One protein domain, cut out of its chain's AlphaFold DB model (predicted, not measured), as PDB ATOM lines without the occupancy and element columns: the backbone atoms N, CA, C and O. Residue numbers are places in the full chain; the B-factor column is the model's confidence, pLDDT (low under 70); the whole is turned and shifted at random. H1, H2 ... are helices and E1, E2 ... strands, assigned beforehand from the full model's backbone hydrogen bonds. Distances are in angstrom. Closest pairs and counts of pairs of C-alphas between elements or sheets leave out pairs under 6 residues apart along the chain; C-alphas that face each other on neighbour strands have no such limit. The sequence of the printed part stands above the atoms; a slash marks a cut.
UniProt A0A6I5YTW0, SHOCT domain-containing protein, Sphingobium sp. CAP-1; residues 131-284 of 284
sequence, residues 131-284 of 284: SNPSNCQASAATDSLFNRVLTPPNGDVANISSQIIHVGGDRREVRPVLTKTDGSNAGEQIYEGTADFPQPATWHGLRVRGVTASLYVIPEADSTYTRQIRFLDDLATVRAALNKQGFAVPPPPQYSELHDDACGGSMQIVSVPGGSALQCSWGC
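This is residues 131 to 284 of the 284 residues of the protein "SHOCT domain-containing protein" of Sphingobium sp. CAP-1 (UniProt A0A6I5YTW0). A broad, twisted sheet of seven strands makes a wall, with H1 lying slantwise over its face at E4, E5 and E6, and H2 packed farther along on the stretch of E8 and E9. A small hairpin of E1 and E2 extends the wall beyond E3, as E2 runs on into E3. The printed part has 154 residues with two named helices and nine named strands, in the order H1 E1 E2 E3 E4 E5 E6 H2 E7 E8 E9; the large sheet runs E3 E4 E5 E6 E9 E8 E7 and is antiparallel throughout. The class is mixed, helices and strands. The whole is compact, with a radius of gyration of the C-alphas of 15.5 A and a rounded outline of 41 by 37 by 29 A.

H1, residues 140 to 150, is on the large sheet at a height over the sheet of 9.6 A. It lies over E5, residues 206 to 217, over E6, residues 224 to 231, and only just over E4, residues 189 to 203, on which 3 of its C-alphas fall. On the local plane it stands at 54 degrees to E5, slantwise to the strands. The closest C-alphas of H1 and E4 are those of Leu 150 and Gly 193, 4.7 A apart. E1, residues 165 to 167, and E2, residues 172 to 174, form an antiparallel hairpin, with N 165 and O 174 at 2.9 A. E2 runs on into E3, residues 177 to 182, across a break of 2 residues at 17 degrees. E3, E4, E5 and E6 form a meander, each strand the antiparallel neighbour of the one before; N 179 and O 192 are 2.8 A apart between E3 and E4, N 193 and O 213 2.8 A between E4 and E5, and N 214 and O 226 2.8 A between E5 and E6. H2, residues 235 to 244, is on the sheet at a height over the sheet of 7.4 A and lies only just over E9, residues 275 to 283, with 3 of its C-alphas on it. The closest C-alphas of H2 and E9 are those of Leu 235 and Ser 276, 5.3 A apart. H1 and H2 are apart. With both helices on one face of the sheet, the domain has two layers. E7, residues 256 to 258, E8, residues 265 to 272, and E9 form a second meander; N 267 and O 256 are 2.8 A apart, and N 279 and O 268 are 2.8 A apart. E9 is also the neighbour of E6, with N 227 and O 280 at 2.8 A. In H1 and H2 every O i to N i+4 pair is within hydrogen-bond range.

H1 begins at C-alpha 140 at (138.220, 198.763, 156.517) and is 15.3 A long. E1, E2 and E7 have three residues each, and E3 measures 16.8 A. E4, 31.7 A, bends by 100 degrees at residue 199, and E5, 32.0 A, bends by 62 degrees at residue 209. E6 is 22.8 A and H2 14.3 A long. E8, 20.3 A, bends by 57 degrees at residue 269. E9, 25.8 A, ends at C-alpha 283 at (139.725, 179.169, 155.533).

The two C-alphas farthest apart are those of Ala 186 and Gly 205, at 43.7 A. From edge to edge of the large sheet the strands' lines turn by 87 degrees. The printed part has no cut. The long links are H1 to E1, with 14 residues, and H2 to E7, with 11. The mean pLDDT of the printed part is 90.6, and 13 residues are under 70: residues 152 to 162, residue 170 and residue 261.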
ATOM      1  N   SER A 131     135.989 196.738 148.711       96.94
ATOM      2  CA  SER A 131     137.029 197.203 147.785       96.94
ATOM      3  C   SER A 131     137.039 196.369 146.507       96.94
ATOM      4  O   SER A 131     137.292 196.900 145.429       96.94
ATOM      5  N   ASN A 132     136.722 195.078 146.630       96.56
ATOM      6  CA  ASN A 132     136.562 194.154 145.517       96.56
ATOM      7  C   ASN A 132     135.359 193.223 145.779       96.56
ATOM      8  O   ASN A 132     135.509 192.189 146.438       96.56
ATOM      9  N   PRO A 133     134.156 193.585 145.289       97.06
ATOM     10  CA  PRO A 133     132.936 192.810 145.504       97.06
ATOM     11  C   PRO A 133     133.009 191.367 144.993       97.06
ATOM     12  O   PRO A 133     132.487 190.473 145.653       97.06
ATOM     13  N   SER A 134     133.671 191.110 143.858       96.44
ATOM     14  CA  SER A 134     133.755 189.754 143.292       96.44
ATOM     15  C   SER A 134     134.606 188.802 144.131       96.44
ATOM     16  O   SER A 134     134.425 187.594 144.026       96.44
ATOM     17  N   ASN A 135     135.479 189.341 144.990       95.62
ATOM     18  CA  ASN A 135     136.331 188.568 145.897       95.62
ATOM     19  C   ASN A 135     135.936 188.736 147.375       95.62
ATOM     20  O   ASN A 135     136.728 188.421 148.257       95.62
ATOM     21  N   CYS A 136     134.729 189.245 147.674       96.06
ATOM     22  CA  CYS A 136     134.288 189.547 149.045       96.06
ATOM     23  C   CYS A 136     135.279 190.409 149.855       96.06
ATOM     24  O   CYS A 136     135.233 190.416 151.087       96.06
ATOM     25  N   GLN A 137     136.155 191.169 149.191       95.50
ATOM     26  CA  GLN A 137     137.169 191.956 149.878       95.50
ATOM     27  C   GLN A 137     136.500 193.181 150.501       95.50
ATOM     28  O   GLN A 137     136.076 194.111 149.805       95.50
ATOM     29  N   ALA A 138     136.343 193.140 151.819       95.75
ATOM     30  CA  ALA A 138     135.708 194.195 152.586       95.75
ATOM     31  C   ALA A 138     136.599 195.444 152.653       95.75
ATOM     32  O   ALA A 138     137.824 195.378 152.653       95.75
ATOM     33  N   SER A 139     135.964 196.613 152.723       96.94
ATOM     34  CA  SER A 139     136.643 197.836 153.148       96.94
ATOM     35  C   SER A 139     136.980 197.776 154.642       96.94
ATOM     36  O   SER A 139     136.337 197.052 155.405       96.94
ATOM     37  N   ALA A 140     137.884 198.646 155.097       95.44
ATOM     38  CA  ALA A 140     138.220 198.763 156.517       95.44
ATOM     39  C   ALA A 140     136.998 199.049 157.417       95.44
ATOM     40  O   ALA A 140     136.928 198.553 158.542       95.44
ATOM     41  N   ALA A 141     136.019 199.826 156.939       93.38
ATOM     42  CA  ALA A 141     134.797 200.114 157.695       93.38
ATOM     43  C   ALA A 141     133.955 198.847 157.906       93.38
ATOM     44  O   ALA A 141     133.488 198.573 159.014       93.38
ATOM     45  N   THR A 142     133.826 198.040 156.855       95.81
ATOM     46  CA  THR A 142     133.065 196.788 156.861       95.81
ATOM     47  C   THR A 142     133.768 195.695 157.650       95.81
ATOM     48  O   THR A 142     133.124 195.019 158.449       95.81
ATOM     49  N   ASP A 143     135.089 195.576 157.520       94.75
ATOM     50  CA  ASP A 143     135.897 194.720 158.391       94.75
ATOM     51  C   ASP A 143     135.694 195.087 159.858       94.75
ATOM     52  O   ASP A 143     135.421 194.227 160.692       94.75
ATOM     53  N   SER A 144     135.767 196.381 160.178       92.31
ATOM     54  CA  SER A 144     135.570 196.875 161.538       92.31
ATOM     55  C   SER A 144     134.170 196.547 162.074       92.31
ATOM     56  O   SER A 144     134.037 196.174 163.239       92.31
ATOM     57  N   LEU A 145     133.129 196.629 161.233       93.38
ATOM     58  CA  LEU A 145     131.769 196.210 161.582       93.38
ATOM     59  C   LEU A 145     131.712 194.720 161.951       93.38
ATOM     60  O   LEU A 145     131.275 194.395 163.053       93.38
ATOM     61  N   PHE A 146     132.171 193.823 161.074       95.00
ATOM     62  CA  PHE A 146     132.122 192.377 161.332       95.00
ATOM     63  C   PHE A 146     133.024 191.950 162.490       95.00
ATOM     64  O   PHE A 146     132.643 191.096 163.289       95.00
ATOM     65  N   ASN A 147     134.191 192.576 162.631       91.69
ATOM     66  CA  ASN A 147     135.084 192.299 163.746       91.69
ATOM     67  C   ASN A 147     134.432 192.700 165.071       91.69
ATOM     68  O   ASN A 147     134.493 191.918 166.010       91.69
ATOM     69  N   ARG A 148     133.728 193.836 165.159       90.88
ATOM     70  CA  ARG A 148     132.962 194.188 166.374       90.88
ATOM     71  C   ARG A 148     131.800 193.236 166.666       90.88
ATOM     72  O   ARG A 148     131.415 193.078 167.817       90.88
ATOM     73  N   VAL A 149     131.237 192.595 165.642       92.31
ATOM     74  CA  VAL A 149     130.189 191.581 165.828       92.31
ATOM     75  C   VAL A 149     130.759 190.296 166.442       92.31
ATOM     76  O   VAL A 149     130.081 189.676 167.257       92.31
ATOM     77  N   LEU A 150     131.991 189.911 166.090       90.19
ATOM     78  CA  LEU A 150     132.617 188.663 166.550       90.19
ATOM     79  C   LEU A 150     133.596 188.823 167.734       90.19
ATOM     80  O   LEU A 150     133.871 187.852 168.433       90.19
ATOM     81  N   THR A 151     134.150 190.011 167.981       78.00
ATOM     82  CA  THR A 151     135.230 190.193 168.969       78.00
ATOM     83  C   THR A 151     134.676 190.362 170.386       78.00
ATOM     84  O   THR A 151     133.986 191.349 170.651       78.00
ATOM     85  N   PRO A 152     135.029 189.490 171.350       61.38
ATOM     86  CA  PRO A 152     134.757 189.758 172.753       61.38
ATOM     87  C   PRO A 152     135.646 190.920 173.239       61.38
ATOM     88  O   PRO A 152     136.829 190.972 172.898       61.38
ATOM     89  N   PRO A 153     135.132 191.848 174.065       52.12
ATOM     90  CA  PRO A 153     135.847 193.068 174.449       52.12
ATOM     91  C   PRO A 153     137.189 192.860 175.175       52.12
ATOM     92  O   PRO A 153     137.957 193.808 175.242       52.12
ATOM     93  N   ASN A 154     137.508 191.653 175.664       58.09
ATOM     94  CA  ASN A 154     138.740 191.379 176.420       58.09
ATOM     95  C   ASN A 154     139.489 190.107 175.977       58.09
ATOM     96  O   ASN A 154     140.275 189.572 176.754       58.09
ATOM     97  N   GLY A 155     139.214 189.557 174.786       57.75
ATOM     98  CA  GLY A 155     139.795 188.272 174.346       57.75
ATOM     99  C   GLY A 155     139.326 187.046 175.147       57.75
ATOM    100  O   GLY A 155     139.561 185.914 174.737       57.75
ATOM    101  N   ASP A 156     138.616 187.269 176.254       56.81
ATOM    102  CA  ASP A 156     138.006 186.245 177.080       56.81
ATOM    103  C   ASP A 156     136.532 186.094 176.703       56.81
ATOM    104  O   ASP A 156     135.714 187.014 176.826       56.81
ATOM    105  N   VAL A 157     136.191 184.907 176.218       55.62
ATOM    106  CA  VAL A 157     134.849 184.568 175.740       55.62
ATOM    107  C   VAL A 157     133.871 184.377 176.899       55.62
ATOM    108  O   VAL A 157     132.736 183.991 176.684       55.62
ATOM    109  N   ALA A 158     134.271 184.613 178.147       51.19
ATOM    110  CA  ALA A 158     133.363 184.552 179.287       51.19
ATOM    111  C   ALA A 158     132.449 185.791 179.407       51.19
ATOM    112  O   ALA A 158     131.439 185.731 180.104       51.19
ATOM    113  N   ASN A 159     132.763 186.911 178.735       50.22
ATOM    114  CA  ASN A 159     132.010 188.167 178.864       50.22
ATOM    115  C   ASN A 159     131.570 188.711 177.495       50.22
ATOM    116  O   ASN A 159     132.168 189.616 176.916       50.22
ATOM    117  N   ILE A 160     130.540 188.067 176.950       54.09
ATOM    118  CA  ILE A 160     130.277 188.014 175.512       54.09
ATOM    119  C   ILE A 160     129.455 189.203 174.958       54.09
ATOM    120  O   ILE A 160     129.459 189.431 173.753       54.09
ATOM    121  N   SER A 161     128.751 189.995 175.777       56.28
ATOM    122  CA  SER A 161     127.585 190.757 175.271       56.28
ATOM    123  C   SER A 161     127.563 192.282 175.469       56.28
ATOM    124  O   SER A 161     126.497 192.889 175.357       56.28
ATOM    125  N   SER A 162     128.685 192.957 175.742       60.91
ATOM    126  CA  SER A 162     128.643 194.404 176.043       60.91
ATOM    127  C   SER A 162     128.988 195.350 174.890       60.91
ATOM    128  O   SER A 162     128.804 196.558 175.054       60.91
ATOM    129  N   GLN A 163     129.453 194.862 173.732       78.69
ATOM    130  CA  GLN A 163     129.807 195.773 172.641       78.69
ATOM    131  C   GLN A 163     128.560 196.430 172.046       78.69
ATOM    132  O   GLN A 163     127.550 195.789 171.785       78.69
ATOM    133  N   ILE A 164     128.634 197.739 171.842       87.44
ATOM    134  CA  ILE A 164     127.637 198.488 171.088       87.44
ATOM    135  C   ILE A 164     128.283 198.798 169.747       87.44
ATOM    136  O   ILE A 164     129.361 199.390 169.700       87.44
ATOM    137  N   ILE A 165     127.643 198.375 168.661       89.94
ATOM    138  CA  ILE A 165     128.033 198.796 167.321       89.94
ATOM    139  C   ILE A 165     127.149 199.962 166.904       89.94
ATOM    140  O   ILE A 165     125.935 199.955 167.120       89.94
ATOM    141  N   HIS A 166     127.774 200.961 166.298       90.19
ATOM    142  CA  HIS A 166     127.078 202.083 165.699       90.19
ATOM    143  C   HIS A 166     126.958 201.842 164.196       90.19
ATOM    144  O   HIS A 166     127.954 201.551 163.536       90.19
ATOM    145  N   VAL A 167     125.738 201.945 163.670       88.88
ATOM    146  CA  VAL A 167     125.438 201.811 162.234       88.88
ATOM    147  C   VAL A 167     124.741 203.066 161.713       88.88
ATOM    148  O   VAL A 167     123.981 203.716 162.440       88.88
ATOM    149  N   GLY A 168     125.000 203.420 160.454       84.25
ATOM    150  CA  GLY A 168     124.467 204.616 159.807       84.25
ATOM    151  C   GLY A 168     125.107 205.918 160.290       84.25
ATOM    152  O   GLY A 168     124.413 206.934 160.378       84.25
ATOM    153  N   GLY A 169     126.399 205.894 160.641       76.00
ATOM    154  CA  GLY A 169     127.133 207.069 161.134       76.00
ATOM    155  C   GLY A 169     126.648 207.564 162.502       76.00
ATOM    156  O   GLY A 169     126.151 208.682 162.613       76.00
ATOM    157  N   ASP A 170     126.777 206.717 163.527       65.94
ATOM    158  CA  ASP A 170     126.563 207.016 164.959       65.94
ATOM    159  C   ASP A 170     125.116 207.169 165.442       65.94
ATOM    160  O   ASP A 170     124.869 207.391 166.626       65.94
ATOM    161  N   ARG A 171     124.123 206.997 164.568       72.69
ATOM    162  CA  ARG A 171     122.723 207.285 164.927       72.69
ATOM    163  C   ARG A 171     121.979 206.142 165.596       72.69
ATOM    164  O   ARG A 171     120.905 206.378 166.151       72.69
ATOM    165  N   ARG A 172     122.479 204.909 165.502       86.00
ATOM    166  CA  ARG A 172     121.787 203.736 166.044       86.00
ATOM    167  C   ARG A 172     122.750 202.773 166.701       86.00
ATOM    168  O   ARG A 172     123.698 202.310 166.076       86.00
ATOM    169  N   GLU A 173     122.441 202.469 167.950       91.69
ATOM    170  CA  GLU A 173     123.102 201.441 168.735       91.69
ATOM    171  C   GLU A 173     122.489 200.082 168.414       91.69
ATOM    172  O   GLU A 173     121.274 199.890 168.503       91.69
ATOM    173  N   VAL A 174     123.337 199.128 168.056       92.00
ATOM    174  CA  VAL A 174     122.965 197.726 167.894       92.00
ATOM    175  C   VAL A 174     123.841 196.914 168.840       92.00
ATOM    176  O   VAL A 174     125.038 197.165 168.968       92.00
ATOM    177  N   ARG A 175     123.235 195.963 169.549       92.69
ATOM    178  CA  ARG A 175     123.944 195.079 170.480       92.69
ATOM    179  C   ARG A 175     124.053 193.702 169.829       92.69
ATOM    180  O   ARG A 175     123.010 193.076 169.634       92.69
ATOM    181  N   PRO A 176     125.258 193.249 169.446       92.88
ATOM    182  CA  PRO A 176     125.433 191.913 168.933       92.88
ATOM    183  C   PRO A 176     125.185 190.892 170.045       92.88
ATOM    184  O   PRO A 176     125.508 191.107 171.215       92.88
ATOM    185  N   VAL A 177     124.611 189.765 169.655       92.00
ATOM    186  CA  VAL A 177     124.519 188.555 170.460       92.00
ATOM    187  C   VAL A 177     125.615 187.635 169.964       92.00
ATOM    188  O   VAL A 177     125.582 187.213 168.811       92.00
ATOM    189  N   LEU A 178     126.590 187.349 170.816       90.69
ATOM    190  CA  LEU A 178     127.640 186.388 170.516       90.69
ATOM    191  C   LEU A 178     127.350 185.093 171.286       90.69
ATOM    192  O   LEU A 178     126.928 185.105 172.445       90.69
ATOM    193  N   THR A 179     127.495 183.971 170.600       90.56
ATOM    194  CA  THR A 179     127.307 182.625 171.130       90.56
ATOM    195  C   THR A 179     128.594 181.840 170.936       90.56
ATOM    196  O   THR A 179     129.342 182.045 169.976       90.56
ATOM    197  N   LYS A 180     128.875 180.957 171.892       91.62
ATOM    198  CA  LYS A 180     129.952 179.977 171.804       91.62
ATOM    199  C   LYS A 180     129.324 178.596 171.862       91.62
ATOM    200  O   LYS A 180     128.579 178.308 172.796       91.62
ATOM    201  N   THR A 181     129.674 177.760 170.899       92.44
ATOM    202  CA  THR A 181     129.249 176.364 170.842       92.44
ATOM    203  C   THR A 181     130.488 175.493 170.709       92.44
ATOM    204  O   THR A 181     131.406 175.836 169.962       92.44
ATOM    205  N   ASP A 182     130.535 174.381 171.432       92.31
ATOM    206  CA  ASP A 182     131.581 173.384 171.219       92.31
ATOM    207  C   ASP A 182     131.334 172.672 169.881       92.31
ATOM    208  O   ASP A 182     130.187 172.402 169.507       92.31
ATOM    209  N   GLY A 183     132.408 172.425 169.130       91.69
ATOM    210  CA  GLY A 183     132.346 171.695 167.869       91.69
ATOM    211  C   GLY A 183     132.095 170.200 168.070       91.69
ATOM    212  O   GLY A 183     131.860 169.719 169.180       91.69
ATOM    213  N   SER A 184     132.118 169.447 166.972       92.00
ATOM    214  CA  SER A 184     131.841 168.004 167.029       92.00
ATOM    215  C   SER A 184     133.047 167.206 167.526       92.00
ATOM    216  O   SER A 184     132.873 166.141 168.120       92.00
ATOM    217  N   ASN A 185     134.259 167.715 167.300       92.25
ATOM    218  CA  ASN A 185     135.501 167.098 167.740       92.25
ATOM    219  C   ASN A 185     136.063 167.776 168.994       92.25
ATOM    220  O   ASN A 185     135.777 168.931 169.314       92.25
ATOM    221  N   ALA A 186     136.894 167.029 169.723       93.12
ATOM    222  CA  ALA A 186     137.505 167.501 170.956       93.12
ATOM    223  C   ALA A 186     138.347 168.764 170.710       93.12
ATOM    224  O   ALA A 186     139.300 168.747 169.938       93.12
ATOM    225  N   GLY A 187     137.996 169.847 171.406       90.62
ATOM    226  CA  GLY A 187     138.710 171.121 171.340       90.62
ATOM    227  C   GLY A 187     138.254 172.066 170.225       90.62
ATOM    228  O   GLY A 187     138.695 173.212 170.220       90.62
ATOM    229  N   GLU A 188     137.357 171.643 169.332       93.56
ATOM    230  CA  GLU A 188     136.752 172.543 168.348       93.56
ATOM    231  C   GLU A 188     135.808 173.539 169.018       93.56
ATOM    232  O   GLU A 188     135.045 173.194 169.925       93.56
ATOM    233  N   GLN A 189     135.835 174.786 168.555       92.38
ATOM    234  CA  GLN A 189     134.992 175.853 169.087       92.38
ATOM    235  C   GLN A 189     134.414 176.682 167.947       92.38
ATOM    236  O   GLN A 189     135.135 177.122 167.056       92.38
ATOM    237  N   ILE A 190     133.107 176.924 167.995       93.31
ATOM    238  CA  ILE A 190     132.398 177.805 167.072       93.31
ATOM    239  C   ILE A 190     131.993 179.054 167.843       93.31
ATOM    240  O   ILE A 190     131.244 178.986 168.820       93.31
ATOM    241  N   TYR A 191     132.471 180.198 167.377       92.81
ATOM    242  CA  TYR A 191     132.040 181.516 167.818       92.81
ATOM    243  C   TYR A 191     131.105 182.089 166.765       92.81
ATOM    244  O   TYR A 191     131.486 182.149 165.600       92.81
ATOM    245  N   GLU A 192     129.908 182.519 167.147       94.75
ATOM    246  CA  GLU A 192     128.960 183.149 166.227       94.75
ATOM    247  C   GLU A 192     128.423 184.447 166.825       94.75
ATOM    248  O   GLU A 192     127.720 184.450 167.829       94.75
ATOM    249  N   GLY A 193     128.763 185.568 166.197       94.06
ATOM    250  CA  GLY A 193     128.241 186.886 166.516       94.06
ATOM    251  C   GLY A 193     127.125 187.270 165.556       94.06
ATOM    252  O   GLY A 193     127.302 187.224 164.340       94.06
ATOM    253  N   THR A 194     125.987 187.709 166.082       95.62
ATOM    254  CA  THR A 194     124.844 188.170 165.292       95.62
ATOM    255  C   THR A 194     124.395 189.551 165.750       95.62
ATOM    256  O   THR A 194     124.111 189.758 166.922       95.62
ATOM    257  N   ALA A 195     124.268 190.494 164.817       95.19
ATOM    258  CA  ALA A 195     123.699 191.815 165.059       95.19
ATOM    259  C   ALA A 195     122.446 192.013 164.195       95.19
ATOM    260  O   ALA A 195     122.541 192.246 162.987       95.19
ATOM    261  N   ASP A 196     121.269 191.893 164.809       95.69
ATOM    262  CA  ASP A 196     119.985 192.214 164.177       95.69
ATOM    263  C   ASP A 196     119.683 193.712 164.303       95.69
ATOM    264  O   ASP A 196     119.837 194.317 165.367       95.69
ATOM    265  N   PHE A 197     119.223 194.320 163.213       94.00
ATOM    266  CA  PHE A 197     118.823 195.719 163.200       94.00
ATOM    267  C   PHE A 197     117.375 195.860 163.690       94.00
ATOM    268  O   PHE A 197     116.495 195.136 163.221       94.00
ATOM    269  N   PRO A 198     117.079 196.810 164.600       88.50
ATOM    270  CA  PRO A 198     115.740 196.962 165.182       88.50
ATOM    271  C   PRO A 198     114.684 197.399 164.157       88.50
ATOM    272  O   PRO A 198     113.486 197.236 164.377       88.50
ATOM    273  N   GLN A 199     115.124 197.972 163.040       90.38
ATOM    274  CA  GLN A 199     114.303 198.244 161.868       90.38
ATOM    275  C   GLN A 199     115.089 197.800 160.632       90.38
ATOM    276  O   GLN A 199     116.318 197.924 160.647       90.38
ATOM    277  N   PRO A 200     114.413 197.332 159.566       89.12
ATOM    278  CA  PRO A 200     115.083 196.988 158.323       89.12
ATOM    279  C   PRO A 200     115.902 198.171 157.811       89.12
ATOM    280  O   PRO A 200     115.379 199.274 157.638       89.12
ATOM    281  N   ALA A 201     117.185 197.927 157.593       94.88
ATOM    282  CA  ALA A 201     118.070 198.875 156.946       94.88
ATOM    283  C   ALA A 201     118.018 198.673 155.427       94.88
ATOM    284  O   ALA A 201     117.495 197.665 154.948       94.88
ATOM    285  N   THR A 202     118.577 199.599 154.658       96.38
ATOM    286  CA  THR A 202     118.739 199.461 153.212       96.38
ATOM    287  C   THR A 202     120.212 199.445 152.822       96.38
ATOM    288  O   THR A 202     121.024 200.179 153.378       96.38
ATOM    289  N   TRP A 203     120.567 198.596 151.863       97.38
ATOM    290  CA  TRP A 203     121.902 198.546 151.267       97.38
ATOM    291  C   TRP A 203     121.771 198.184 149.794       97.38
ATOM    292  O   TRP A 203     121.174 197.157 149.471       97.38
ATOM    293  N   HIS A 204     122.227 199.054 148.889       96.75
ATOM    294  CA  HIS A 204     121.989 198.904 147.442       96.75
ATOM    295  C   HIS A 204     120.511 198.659 147.063       96.75
ATOM    296  O   HIS A 204     120.201 197.945 146.108       96.75
ATOM    297  N   GLY A 205     119.578 199.237 147.829       96.06
ATOM    298  CA  GLY A 205     118.132 199.052 147.650       96.06
ATOM    299  C   GLY A 205     117.564 197.735 148.198       96.06
ATOM    300  O   GLY A 205     116.354 197.539 148.131       96.06
ATOM    301  N   LEU A 206     118.398 196.857 148.763       97.88
ATOM    302  CA  LEU A 206     117.977 195.636 149.455       97.88
ATOM    303  C   LEU A 206     117.665 195.918 150.922       97.88
ATOM    304  O   LEU A 206     118.332 196.736 151.553       97.88
ATOM    305  N   ARG A 207     116.690 195.206 151.485       97.56
ATOM    306  CA  ARG A 207     116.285 195.306 152.891       97.56
ATOM    307  C   ARG A 207     117.155 194.392 153.745       97.56
ATOM    308  O   ARG A 207     116.986 193.174 153.738       97.56
ATOM    309  N   VAL A 208     118.067 194.978 154.510       97.50
ATOM    310  CA  VAL A 208     118.996 194.263 155.389       97.50
ATOM    311  C   VAL A 208     118.379 194.101 156.775       97.50
ATOM    312  O   VAL A 208     117.986 195.078 157.417       97.50
ATOM    313  N   ARG A 209     118.304 192.855 157.248       97.19
ATOM    314  CA  ARG A 209     117.846 192.508 158.601       97.19
ATOM    315  C   ARG A 209     118.965 192.626 159.626       97.19
ATOM    316  O   ARG A 209     118.713 192.990 160.767       97.19
ATOM    317  N   GLY A 210     120.187 192.292 159.234       97.00
ATOM    318  CA  GLY A 210     121.324 192.279 160.138       97.00
ATOM    319  C   GLY A 210     122.559 191.666 159.503       97.00
ATOM    320  O   GLY A 210     122.557 191.280 158.333       97.00
ATOM    321  N   VAL A 211     123.596 191.523 160.314       97.62
ATOM    322  CA  VAL A 211     124.854 190.877 159.934       97.62
ATOM    323  C   VAL A 211     125.183 189.754 160.909       97.62
ATOM    324  O   VAL A 211     124.765 189.792 162.068       97.62
ATOM    325  N   THR A 212     125.908 188.753 160.427       97.62
ATOM    326  CA  THR A 212     126.432 187.649 161.233       97.62
ATOM    327  C   THR A 212     127.899 187.445 160.876       97.62
ATOM    328  O   THR A 212     128.292 187.608 159.722       97.62
ATOM    329  N   ALA A 213     128.718 187.114 161.862       96.69
ATOM    330  CA  ALA A 213     130.085 186.659 161.675       96.69
ATOM    331  C   ALA A 213     130.283 185.393 162.499       96.69
ATOM    332  O   ALA A 213     129.762 185.300 163.608       96.69
ATOM    333  N   SER A 214     131.045 184.438 161.987       95.81
ATOM    334  CA  SER A 214     131.430 183.256 162.739       95.81
ATOM    335  C   SER A 214     132.895 182.906 162.531       95.81
ATOM    336  O   SER A 214     133.481 183.181 161.483       95.81
ATOM    337  N   LEU A 215     133.488 182.320 163.564       94.19
ATOM    338  CA  LEU A 215     134.845 181.798 163.565       94.19
ATOM    339  C   LEU A 215     134.809 180.381 164.112       94.19
ATOM    340  O   LEU A 215     134.365 180.151 165.238       94.19
ATOM    341  N   TYR A 216     135.291 179.451 163.305       94.44
ATOM    342  CA  TYR A 216     135.444 178.058 163.655       94.44
ATOM    343  C   TYR A 216     136.913 177.767 163.933       94.44
ATOM    344  O   TYR A 216     137.738 177.785 163.022       94.44
ATOM    345  N   VAL A 217     137.226 177.542 165.206       92.00
ATOM    346  CA  VAL A 217     138.579 177.282 165.691       92.00
ATOM    347  C   VAL A 217     138.790 175.779 165.794       92.00
ATOM    348  O   VAL A 217     138.074 175.095 166.528       92.00
ATOM    349  N   ILE A 218     139.806 175.291 165.087       92.56
ATOM    350  CA  ILE A 218     140.243 173.897 165.095       92.56
ATOM    351  C   ILE A 218     141.656 173.875 165.707       92.56
ATOM    352  O   ILE A 218     142.519 174.589 165.217       92.56
ATOM    353  N   PRO A 219     141.938 173.107 166.776       89.44
ATOM    354  CA  PRO A 219     143.230 173.187 167.475       89.44
ATOM    355  C   PRO A 219     144.471 172.841 166.637       89.44
ATOM    356  O   PRO A 219     145.566 173.303 166.949       89.44
ATOM    357  N   GLU A 220     144.311 172.004 165.612       89.88
ATOM    358  CA  GLU A 220     145.406 171.459 164.791       89.88
ATOM    359  C   GLU A 220     145.322 171.873 163.316       89.88
ATOM    360  O   GLU A 220     146.105 171.398 162.494       89.88
ATOM    361  N   ALA A 221     144.364 172.727 162.974       90.12
ATOM    362  CA  ALA A 221     144.193 173.249 161.631       90.12
ATOM    363  C   ALA A 221     144.013 174.760 161.704       90.12
ATOM    364  O   ALA A 221     143.792 175.342 162.768       90.12
ATOM    365  N   ASP A 222     144.118 175.394 160.556       88.75
ATOM    366  CA  ASP A 222     143.783 176.794 160.451       88.75
ATOM    367  C   ASP A 222     142.256 176.975 160.644       88.75
ATOM    368  O   ASP A 222     141.448 176.035 160.633       88.75
ATOM    369  N   SER A 223     141.866 178.191 161.021       90.06
ATOM    370  CA  SER A 223     140.488 178.485 161.415       90.06
ATOM    371  C   SER A 223     139.667 178.933 160.213       90.06
ATOM    372  O   SER A 223     140.121 179.730 159.395       90.06
ATOM    373  N   THR A 224     138.407 178.505 160.158       93.75
ATOM    374  CA  THR A 224     137.472 178.985 159.135       93.75
ATOM    375  C   THR A 224     136.709 180.196 159.648       93.75
ATOM    376  O   THR A 224     136.152 180.188 160.746       93.75
ATOM    377  N   TYR A 225     136.630 181.237 158.833       94.00
ATOM    378  CA  TYR A 225     135.939 182.475 159.138       94.00
ATOM    379  C   TYR A 225     134.816 182.726 158.132       94.00
ATOM    380  O   TYR A 225     135.021 182.633 156.925       94.00
ATOM    381  N   THR A 226     133.615 183.048 158.612       97.00
ATOM    382  CA  THR A 226     132.451 183.324 157.758       97.00
ATOM    383  C   THR A 226     131.810 184.652 158.129       97.00
ATOM    384  O   THR A 226     131.633 184.975 159.300       97.00
ATOM    385  N   ARG A 227     131.410 185.425 157.121       97.56
ATOM    386  CA  ARG A 227     130.625 186.655 157.256       97.56
ATOM    387  C   ARG A 227     129.351 186.542 156.447       97.56
ATOM    388  O   ARG A 227     129.361 186.032 155.328       97.56
ATOM    389  N   GLN A 228     128.262 187.058 156.999       98.44
ATOM    390  CA  GLN A 228     126.970 187.090 156.337       98.44
ATOM    391  C   GLN A 228     126.300 188.457 156.457       98.44
ATOM    392  O   GLN A 228     126.199 189.025 157.546       98.44
ATOM    393  N   ILE A 229     125.757 188.940 155.340       98.50
ATOM    394  CA  ILE A 229     124.779 190.034 155.311       98.50
ATOM    395  C   ILE A 229     123.415 189.396 155.073       98.50
ATOM    396  O   ILE A 229     123.210 188.760 154.041       98.50
ATOM    397  N   ARG A 230     122.495 189.534 156.033       98.44
ATOM    398  CA  ARG A 230     121.174 188.891 156.001       98.44
ATOM    399  C   ARG A 230     120.123 189.873 155.503       98.44
ATOM    400  O   ARG A 230     119.972 190.968 156.047       98.44
ATOM    401  N   PHE A 231     119.356 189.451 154.513       98.38
ATOM    402  CA  PHE A 231     118.323 190.226 153.839       98.38
ATOM    403  C   PHE A 231     116.929 189.688 154.161       98.38
ATOM    404  O   PHE A 231     116.754 188.502 154.433       98.38
ATOM    405  N   LEU A 232     115.928 190.564 154.090       97.94
ATOM    406  CA  LEU A 232     114.506 190.194 154.091       97.94
ATOM    407  C   LEU A 232     113.987 189.854 152.687       97.94
ATOM    408  O   LEU A 232     112.851 189.411 152.534       97.94
ATOM    409  N   ASP A 233     114.791 190.122 151.662       98.50
ATOM    410  CA  ASP A 233     114.464 189.834 150.273       98.50
ATOM    411  C   ASP A 233     114.829 188.390 149.910       98.50
ATOM    412  O   ASP A 233     115.690 187.753 150.531       98.50
ATOM    413  N   ASP A 234     114.146 187.859 148.898       98.12
ATOM    414  CA  ASP A 234     114.394 186.513 148.403       98.12
ATOM    415  C   ASP A 234     115.739 186.410 147.663       98.12
ATOM    416  O   ASP A 234     116.346 187.398 147.242       98.12
ATOM    417  N   LEU A 235     116.184 185.170 147.471       97.94
ATOM    418  CA  LEU A 235     117.479 184.852 146.883       97.94
ATOM    419  C   LEU A 235     117.670 185.422 145.472       97.94
ATOM    420  O   LEU A 235     118.762 185.885 145.137       97.94
ATOM    421  N   ALA A 236     116.634 185.376 144.628       98.00
ATOM    422  CA  ALA A 236     116.738 185.839 143.249       98.00
ATOM    423  C   ALA A 236     116.874 187.364 143.200       98.00
ATOM    424  O   ALA A 236     117.722 187.873 142.461       98.00
ATOM    425  N   THR A 237     116.100 188.069 144.029       98.44
ATOM    426  CA  THR A 237     116.164 189.526 144.186       98.44
ATOM    427  C   THR A 237     117.534 189.976 144.689       98.44
ATOM    428  O   THR A 237     118.169 190.824 144.054       98.44
ATOM    429  N   VAL A 238     118.035 189.370 145.772       98.44
ATOM    430  CA  VAL A 238     119.355 189.697 146.336       98.44
ATOM    431  C   VAL A 238     120.459 189.447 145.317       98.44
ATOM    432  O   VAL A 238     121.261 190.341 145.053       98.44
ATOM    433  N   ARG A 239     120.465 188.284 144.658       98.19
ATOM    434  CA  ARG A 239     121.472 187.964 143.637       98.19
ATOM    435  C   ARG A 239     121.458 188.956 142.482       98.19
ATOM    436  O   ARG A 239     122.513 189.428 142.069       98.19
ATOM    437  N   ALA A 240     120.280 189.286 141.956       98.19
ATOM    438  CA  ALA A 240     120.160 190.233 140.854       98.19
ATOM    439  C   ALA A 240     120.671 191.630 141.242       98.19
ATOM    440  O   ALA A 240     121.332 192.281 140.434       98.19
ATOM    441  N   ALA A 241     120.388 192.087 142.464       98.19
ATOM    442  CA  ALA A 241     120.871 193.368 142.963       98.19
ATOM    443  C   ALA A 241     122.390 193.366 143.194       98.19
ATOM    444  O   ALA A 241     123.066 194.270 142.713       98.19
ATOM    445  N   LEU A 242     122.942 192.338 143.846       98.00
ATOM    446  CA  LEU A 242     124.382 192.239 144.118       98.00
ATOM    447  C   LEU A 242     125.208 192.052 142.840       98.00
ATOM    448  O   LEU A 242     126.264 192.661 142.694       98.00
ATOM    449  N   ASN A 243     124.712 191.303 141.853       97.88
ATOM    450  CA  ASN A 243     125.418 191.148 140.579       97.88
ATOM    451  C   ASN A 243     125.499 192.463 139.794       97.88
ATOM    452  O   ASN A 243     126.493 192.692 139.108       97.88
ATOM    453  N   LYS A 244     124.526 193.373 139.950       98.06
ATOM    454  CA  LYS A 244     124.628 194.742 139.410       98.06
ATOM    455  C   LYS A 244     125.718 195.574 140.092       98.06
ATOM    456  O   LYS A 244     126.191 196.526 139.486       98.06
ATOM    457  N   GLN A 245     126.114 195.214 141.315       98.00
ATOM    458  CA  GLN A 245     127.203 195.850 142.066       98.00
ATOM    459  C   GLN A 245     128.560 195.147 141.871       98.00
ATOM    460  O   GLN A 245     129.532 195.507 142.524       98.00
ATOM    461  N   GLY A 246     128.644 194.144 140.989       97.69
ATOM    462  CA  GLY A 246     129.906 193.479 140.650       97.69
ATOM    463  C   GLY A 246     130.279 192.266 141.508       97.69
ATOM    464  O   GLY A 246     131.372 191.747 141.336       97.69
ATOM    465  N   PHE A 247     129.396 191.765 142.383       97.19
ATOM    466  CA  PHE A 247     129.690 190.555 143.174       97.19
ATOM    467  C   PHE A 247     129.768 189.270 142.330       97.19
ATOM    468  O   PHE A 247     130.392 188.309 142.749       97.19
ATOM    469  N   ALA A 248     129.145 189.223 141.147       95.44
ATOM    470  CA  ALA A 248     129.179 188.057 140.250       95.44
ATOM    471  C   ALA A 248     128.854 186.703 140.935       95.44
ATOM    472  O   ALA A 248     129.454 185.677 140.621       95.44
ATOM    473  N   VAL A 249     127.886 186.682 141.860       96.19
ATOM    474  CA  VAL A 249     127.507 185.478 142.612       96.19
ATOM    475  C   VAL A 249     126.655 184.539 141.740       96.19
ATOM    476  O   VAL A 249     125.630 184.979 141.183       96.19
ATOM    477  N   PRO A 250     127.020 183.249 141.618       95.19
ATOM    478  CA  PRO A 250     126.255 182.273 140.856       95.19
ATOM    479  C   PRO A 250     124.962 181.871 141.589       95.19
ATOM    480  O   PRO A 250     124.771 182.171 142.770       95.19
ATOM    481  N   PRO A 251     123.998 181.245 140.889       93.81
ATOM    482  CA  PRO A 251     122.829 180.672 141.547       93.81
ATOM    483  C   PRO A 251     123.213 179.433 142.382       93.81
ATOM    484  O   PRO A 251     124.033 178.633 141.932       93.81
ATOM    485  N   PRO A 252     122.566 179.187 143.533       92.38
ATOM    486  CA  PRO A 252     122.725 177.934 144.268       92.38
ATOM    487  C   PRO A 252     122.416 176.705 143.395       92.38
ATOM    488  O   PRO A 252     121.547 176.787 142.523       92.38
ATOM    489  N   PRO A 253     123.066 175.554 143.643       95.06
ATOM    490  CA  PRO A 253     124.017 175.279 144.728       95.06
ATOM    491  C   PRO A 253     125.467 175.686 144.403       95.06
ATOM    492  O   PRO A 253     126.390 175.253 145.084       95.06
ATOM    493  N   GLN A 254     125.685 176.457 143.335       96.75
ATOM    494  CA  GLN A 254     127.019 176.895 142.937       96.75
ATOM    495  C   GLN A 254     127.505 178.029 143.850       96.75
ATOM    496  O   GLN A 254     126.705 178.801 144.385       96.75
ATOM    497  N   TYR A 255     128.821 178.149 143.972       96.62
ATOM    498  CA  TYR A 255     129.512 179.222 144.682       96.62
ATOM    499  C   TYR A 255     130.627 179.787 143.793       96.62
ATOM    500  O   TYR A 255     131.065 179.124 142.852       96.62
ATOM    501  N   SER A 256     131.056 181.016 144.072       96.44
ATOM    502  CA  SER A 256     132.275 181.592 143.493       96.44
ATOM    503  C   SER A 256     133.448 181.297 144.417       96.44
ATOM    504  O   SER A 256     133.342 181.546 145.616       96.44
ATOM    505  N   GLU A 257     134.551 180.794 143.877       95.69
ATOM    506  CA  GLU A 257     135.821 180.690 144.603       95.69
ATOM    507  C   GLU A 257     136.456 182.082 144.765       95.69
ATOM    508  O   GLU A 257     136.370 182.924 143.870       95.69
ATOM    509  N   LEU A 258     137.074 182.332 145.921       94.12
ATOM    510  CA  LEU A 258     137.815 183.560 146.217       94.12
ATOM    511  C   LEU A 258     139.311 183.255 146.066       94.12
ATOM    512  O   LEU A 258     139.831 182.390 146.771       94.12
ATOM    513  N   HIS A 259     139.982 183.923 145.122       80.38
ATOM    514  CA  HIS A 259     141.312 183.521 144.626       80.38
ATOM    515  C   HIS A 259     142.494 184.396 145.078       80.38
ATOM    516  O   HIS A 259     143.627 184.115 144.691       80.38
ATOM    517  N   ASP A 260     142.265 185.429 145.890       76.31
ATOM    518  CA  ASP A 260     143.303 186.429 146.201       76.31
ATOM    519  C   ASP A 260     143.960 186.257 147.579       76.31
ATOM    520  O   ASP A 260     144.947 186.931 147.877       76.31
ATOM    521  N   ASP A 261     143.456 185.343 148.404       65.19
ATOM    522  CA  ASP A 261     144.004 185.066 149.728       65.19
ATOM    523  C   ASP A 261     144.823 183.767 149.692       65.19
ATOM    524  O   ASP A 261     144.457 182.796 149.028       65.19
ATOM    525  N   ALA A 262     145.946 183.723 150.424       75.88
ATOM    526  CA  ALA A 262     146.779 182.515 150.559       75.88
ATOM    527  C   ALA A 262     145.988 181.300 151.086       75.88
ATOM    528  O   ALA A 262     146.397 180.153 150.920       75.88
ATOM    529  N   CYS A 263     144.847 181.592 151.700       77.00
ATOM    530  CA  CYS A 263     143.856 180.678 152.207       77.00
ATOM    531  C   CYS A 263     142.585 180.910 151.399       77.00
ATOM    532  O   CYS A 263     142.039 182.012 151.425       77.00
ATOM    533  N   GLY A 264     142.166 179.913 150.621       90.31
ATOM    534  CA  GLY A 264     141.041 180.054 149.706       90.31
ATOM    535  C   GLY A 264     139.744 180.471 150.403       90.31
ATOM    536  O   GLY A 264     139.609 180.499 151.629       90.31
ATOM    537  N   GLY A 265     138.737 180.771 149.596       94.81
ATOM    538  CA  GLY A 265     137.430 181.117 150.121       94.81
ATOM    539  C   GLY A 265     136.315 180.837 149.140       94.81
ATOM    540  O   GLY A 265     136.533 180.424 148.000       94.81
ATOM    541  N   SER A 266     135.095 181.074 149.594       96.56
ATOM    542  CA  SER A 266     133.914 180.988 148.753       96.56
ATOM    543  C   SER A 266     132.915 182.090 149.064       96.56
ATOM    544  O   SER A 266     132.781 182.556 150.198       96.56
ATOM    545  N   MET A 267     132.195 182.496 148.027       97.69
ATOM    546  CA  MET A 267     131.077 183.419 148.102       97.69
ATOM    547  C   MET A 267     129.836 182.790 147.485       97.69
ATOM    548  O   MET A 267     129.868 182.246 146.381       97.69
ATOM    549  N   GLN A 268     128.715 182.911 148.183       97.88
ATOM    550  CA  GLN A 268     127.423 182.418 147.720       97.88
ATOM    551  C   GLN A 268     126.278 183.205 148.354       97.88
ATOM    552  O   GLN A 268     126.449 183.877 149.370       97.88
ATOM    553  N   ILE A 269     125.084 183.100 147.770       98.19
ATOM    554  CA  ILE A 269     123.854 183.551 148.425       98.19
ATOM    555  C   ILE A 269     123.092 182.321 148.891       98.19
ATOM    556  O   ILE A 269     122.801 181.434 148.094       98.19
ATOM    557  N   VAL A 270     122.751 182.275 150.173       97.50
ATOM    558  CA  VAL A 270     122.051 181.147 150.796       97.50
ATOM    559  C   VAL A 270     120.650 181.553 151.242       97.50
ATOM    560  O   VAL A 270     120.384 182.719 151.536       97.50
ATOM    561  N   SER A 271     119.733 180.587 151.280       97.56
ATOM    562  CA  SER A 271     118.410 180.783 151.880       97.56
ATOM    563  C   SER A 271     118.530 180.721 153.400       97.56
ATOM    564  O   SER A 271     119.167 179.811 153.930       97.56
ATOM    565  N   VAL A 272     117.910 181.669 154.100       97.19
ATOM    566  CA  VAL A 272     117.869 181.701 155.569       97.19
ATOM    567  C   VAL A 272     116.433 181.931 156.043       97.19
ATOM    568  O   VAL A 272     115.615 182.462 155.286       97.19
ATOM    569  N   PRO A 273     116.077 181.576 157.291       97.00
ATOM    570  CA  PRO A 273     114.739 181.839 157.809       97.00
ATOM    571  C   PRO A 273     114.355 183.320 157.679       97.00
ATOM    572  O   PRO A 273     114.970 184.199 158.294       97.00
ATOM    573  N   GLY A 274     113.320 183.586 156.879       96.38
ATOM    574  CA  GLY A 274     112.790 184.928 156.632       96.38
ATOM    575  C   GLY A 274     113.457 185.718 155.499       96.38
ATOM    576  O   GLY A 274     113.155 186.902 155.380       96.38
ATOM    577  N   GLY A 275     114.327 185.112 154.683       98.12
ATOM    578  CA  GLY A 275     114.903 185.781 153.513       98.12
ATOM    579  C   GLY A 275     116.105 185.051 152.917       98.12
ATOM    580  O   GLY A 275     116.073 183.841 152.691       98.12
ATOM    581  N   SER A 276     117.173 185.793 152.644       98.50
ATOM    582  CA  SER A 276     118.415 185.262 152.072       98.50
ATOM    583  C   SER A 276     119.638 185.935 152.692       98.50
ATOM    584  O   SER A 276     119.507 186.929 153.404       98.50
ATOM    585  N   ALA A 277     120.833 185.391 152.476       98.56
ATOM    586  CA  ALA A 277     122.067 185.983 152.974       98.56
ATOM    587  C   ALA A 277     123.183 185.900 151.936       98.56
ATOM    588  O   ALA A 277     123.380 184.842 151.345       98.56
ATOM    589  N   LEU A 278     123.928 186.992 151.750       98.44
ATOM    590  CA  LEU A 278     125.238 186.941 151.100       98.44
ATOM    591  C   LEU A 278     126.215 186.374 152.122       98.44
ATOM    592  O   LEU A 278     126.402 186.991 153.167       98.44
ATOM    593  N   GLN A 279     126.813 185.226 151.822       98.31
ATOM    594  CA  GLN A 279     127.810 184.565 152.648       98.31
ATOM    595  C   GLN A 279     129.170 184.627 151.957       98.31
ATOM    596  O   GLN A 279     129.301 184.184 150.818       98.31
ATOM    597  N   CYS A 280     130.166 185.120 152.683       97.69
ATOM    598  CA  CYS A 280     131.575 185.045 152.323       97.69
ATOM    599  C   CYS A 280     132.289 184.206 153.385       97.69
ATOM    600  O   CYS A 280     132.136 184.480 154.577       97.69
ATOM    601  N   SER A 281     133.036 183.190 152.974       96.44
ATOM    602  CA  SER A 281     133.798 182.320 153.873       96.44
ATOM    603  C   SER A 281     135.237 182.184 153.409       96.44
ATOM    604  O   SER A 281     135.486 182.078 152.212       96.44
ATOM    605  N   TRP A 282     136.154 182.147 154.366       95.00
ATOM    606  CA  TRP A 282     137.589 181.988 154.170       95.00
ATOM    607  C   TRP A 282     138.103 180.933 155.130       95.00
ATOM    608  O   TRP A 282     137.624 180.835 156.261       95.00
ATOM    609  N   GLY A 283     139.082 180.160 154.693       90.25
ATOM    610  CA  GLY A 283     139.725 179.169 155.533       90.25
ATOM    611  C   GLY A 283     141.048 178.764 154.924       90.25
ATOM    612  O   GLY A 283     141.166 178.556 153.716       90.25
ATOM    613  N   CYS A 284     142.035 178.677 155.791       79.25
ATOM    614  CA  CYS A 284     143.047 177.656 155.680       79.25
ATOM    615  C   CYS A 284     142.628 176.597 156.725       79.25
ATOM    616  O   CYS A 284     143.038 175.434 156.567       79.25
TER     617      CYS A 284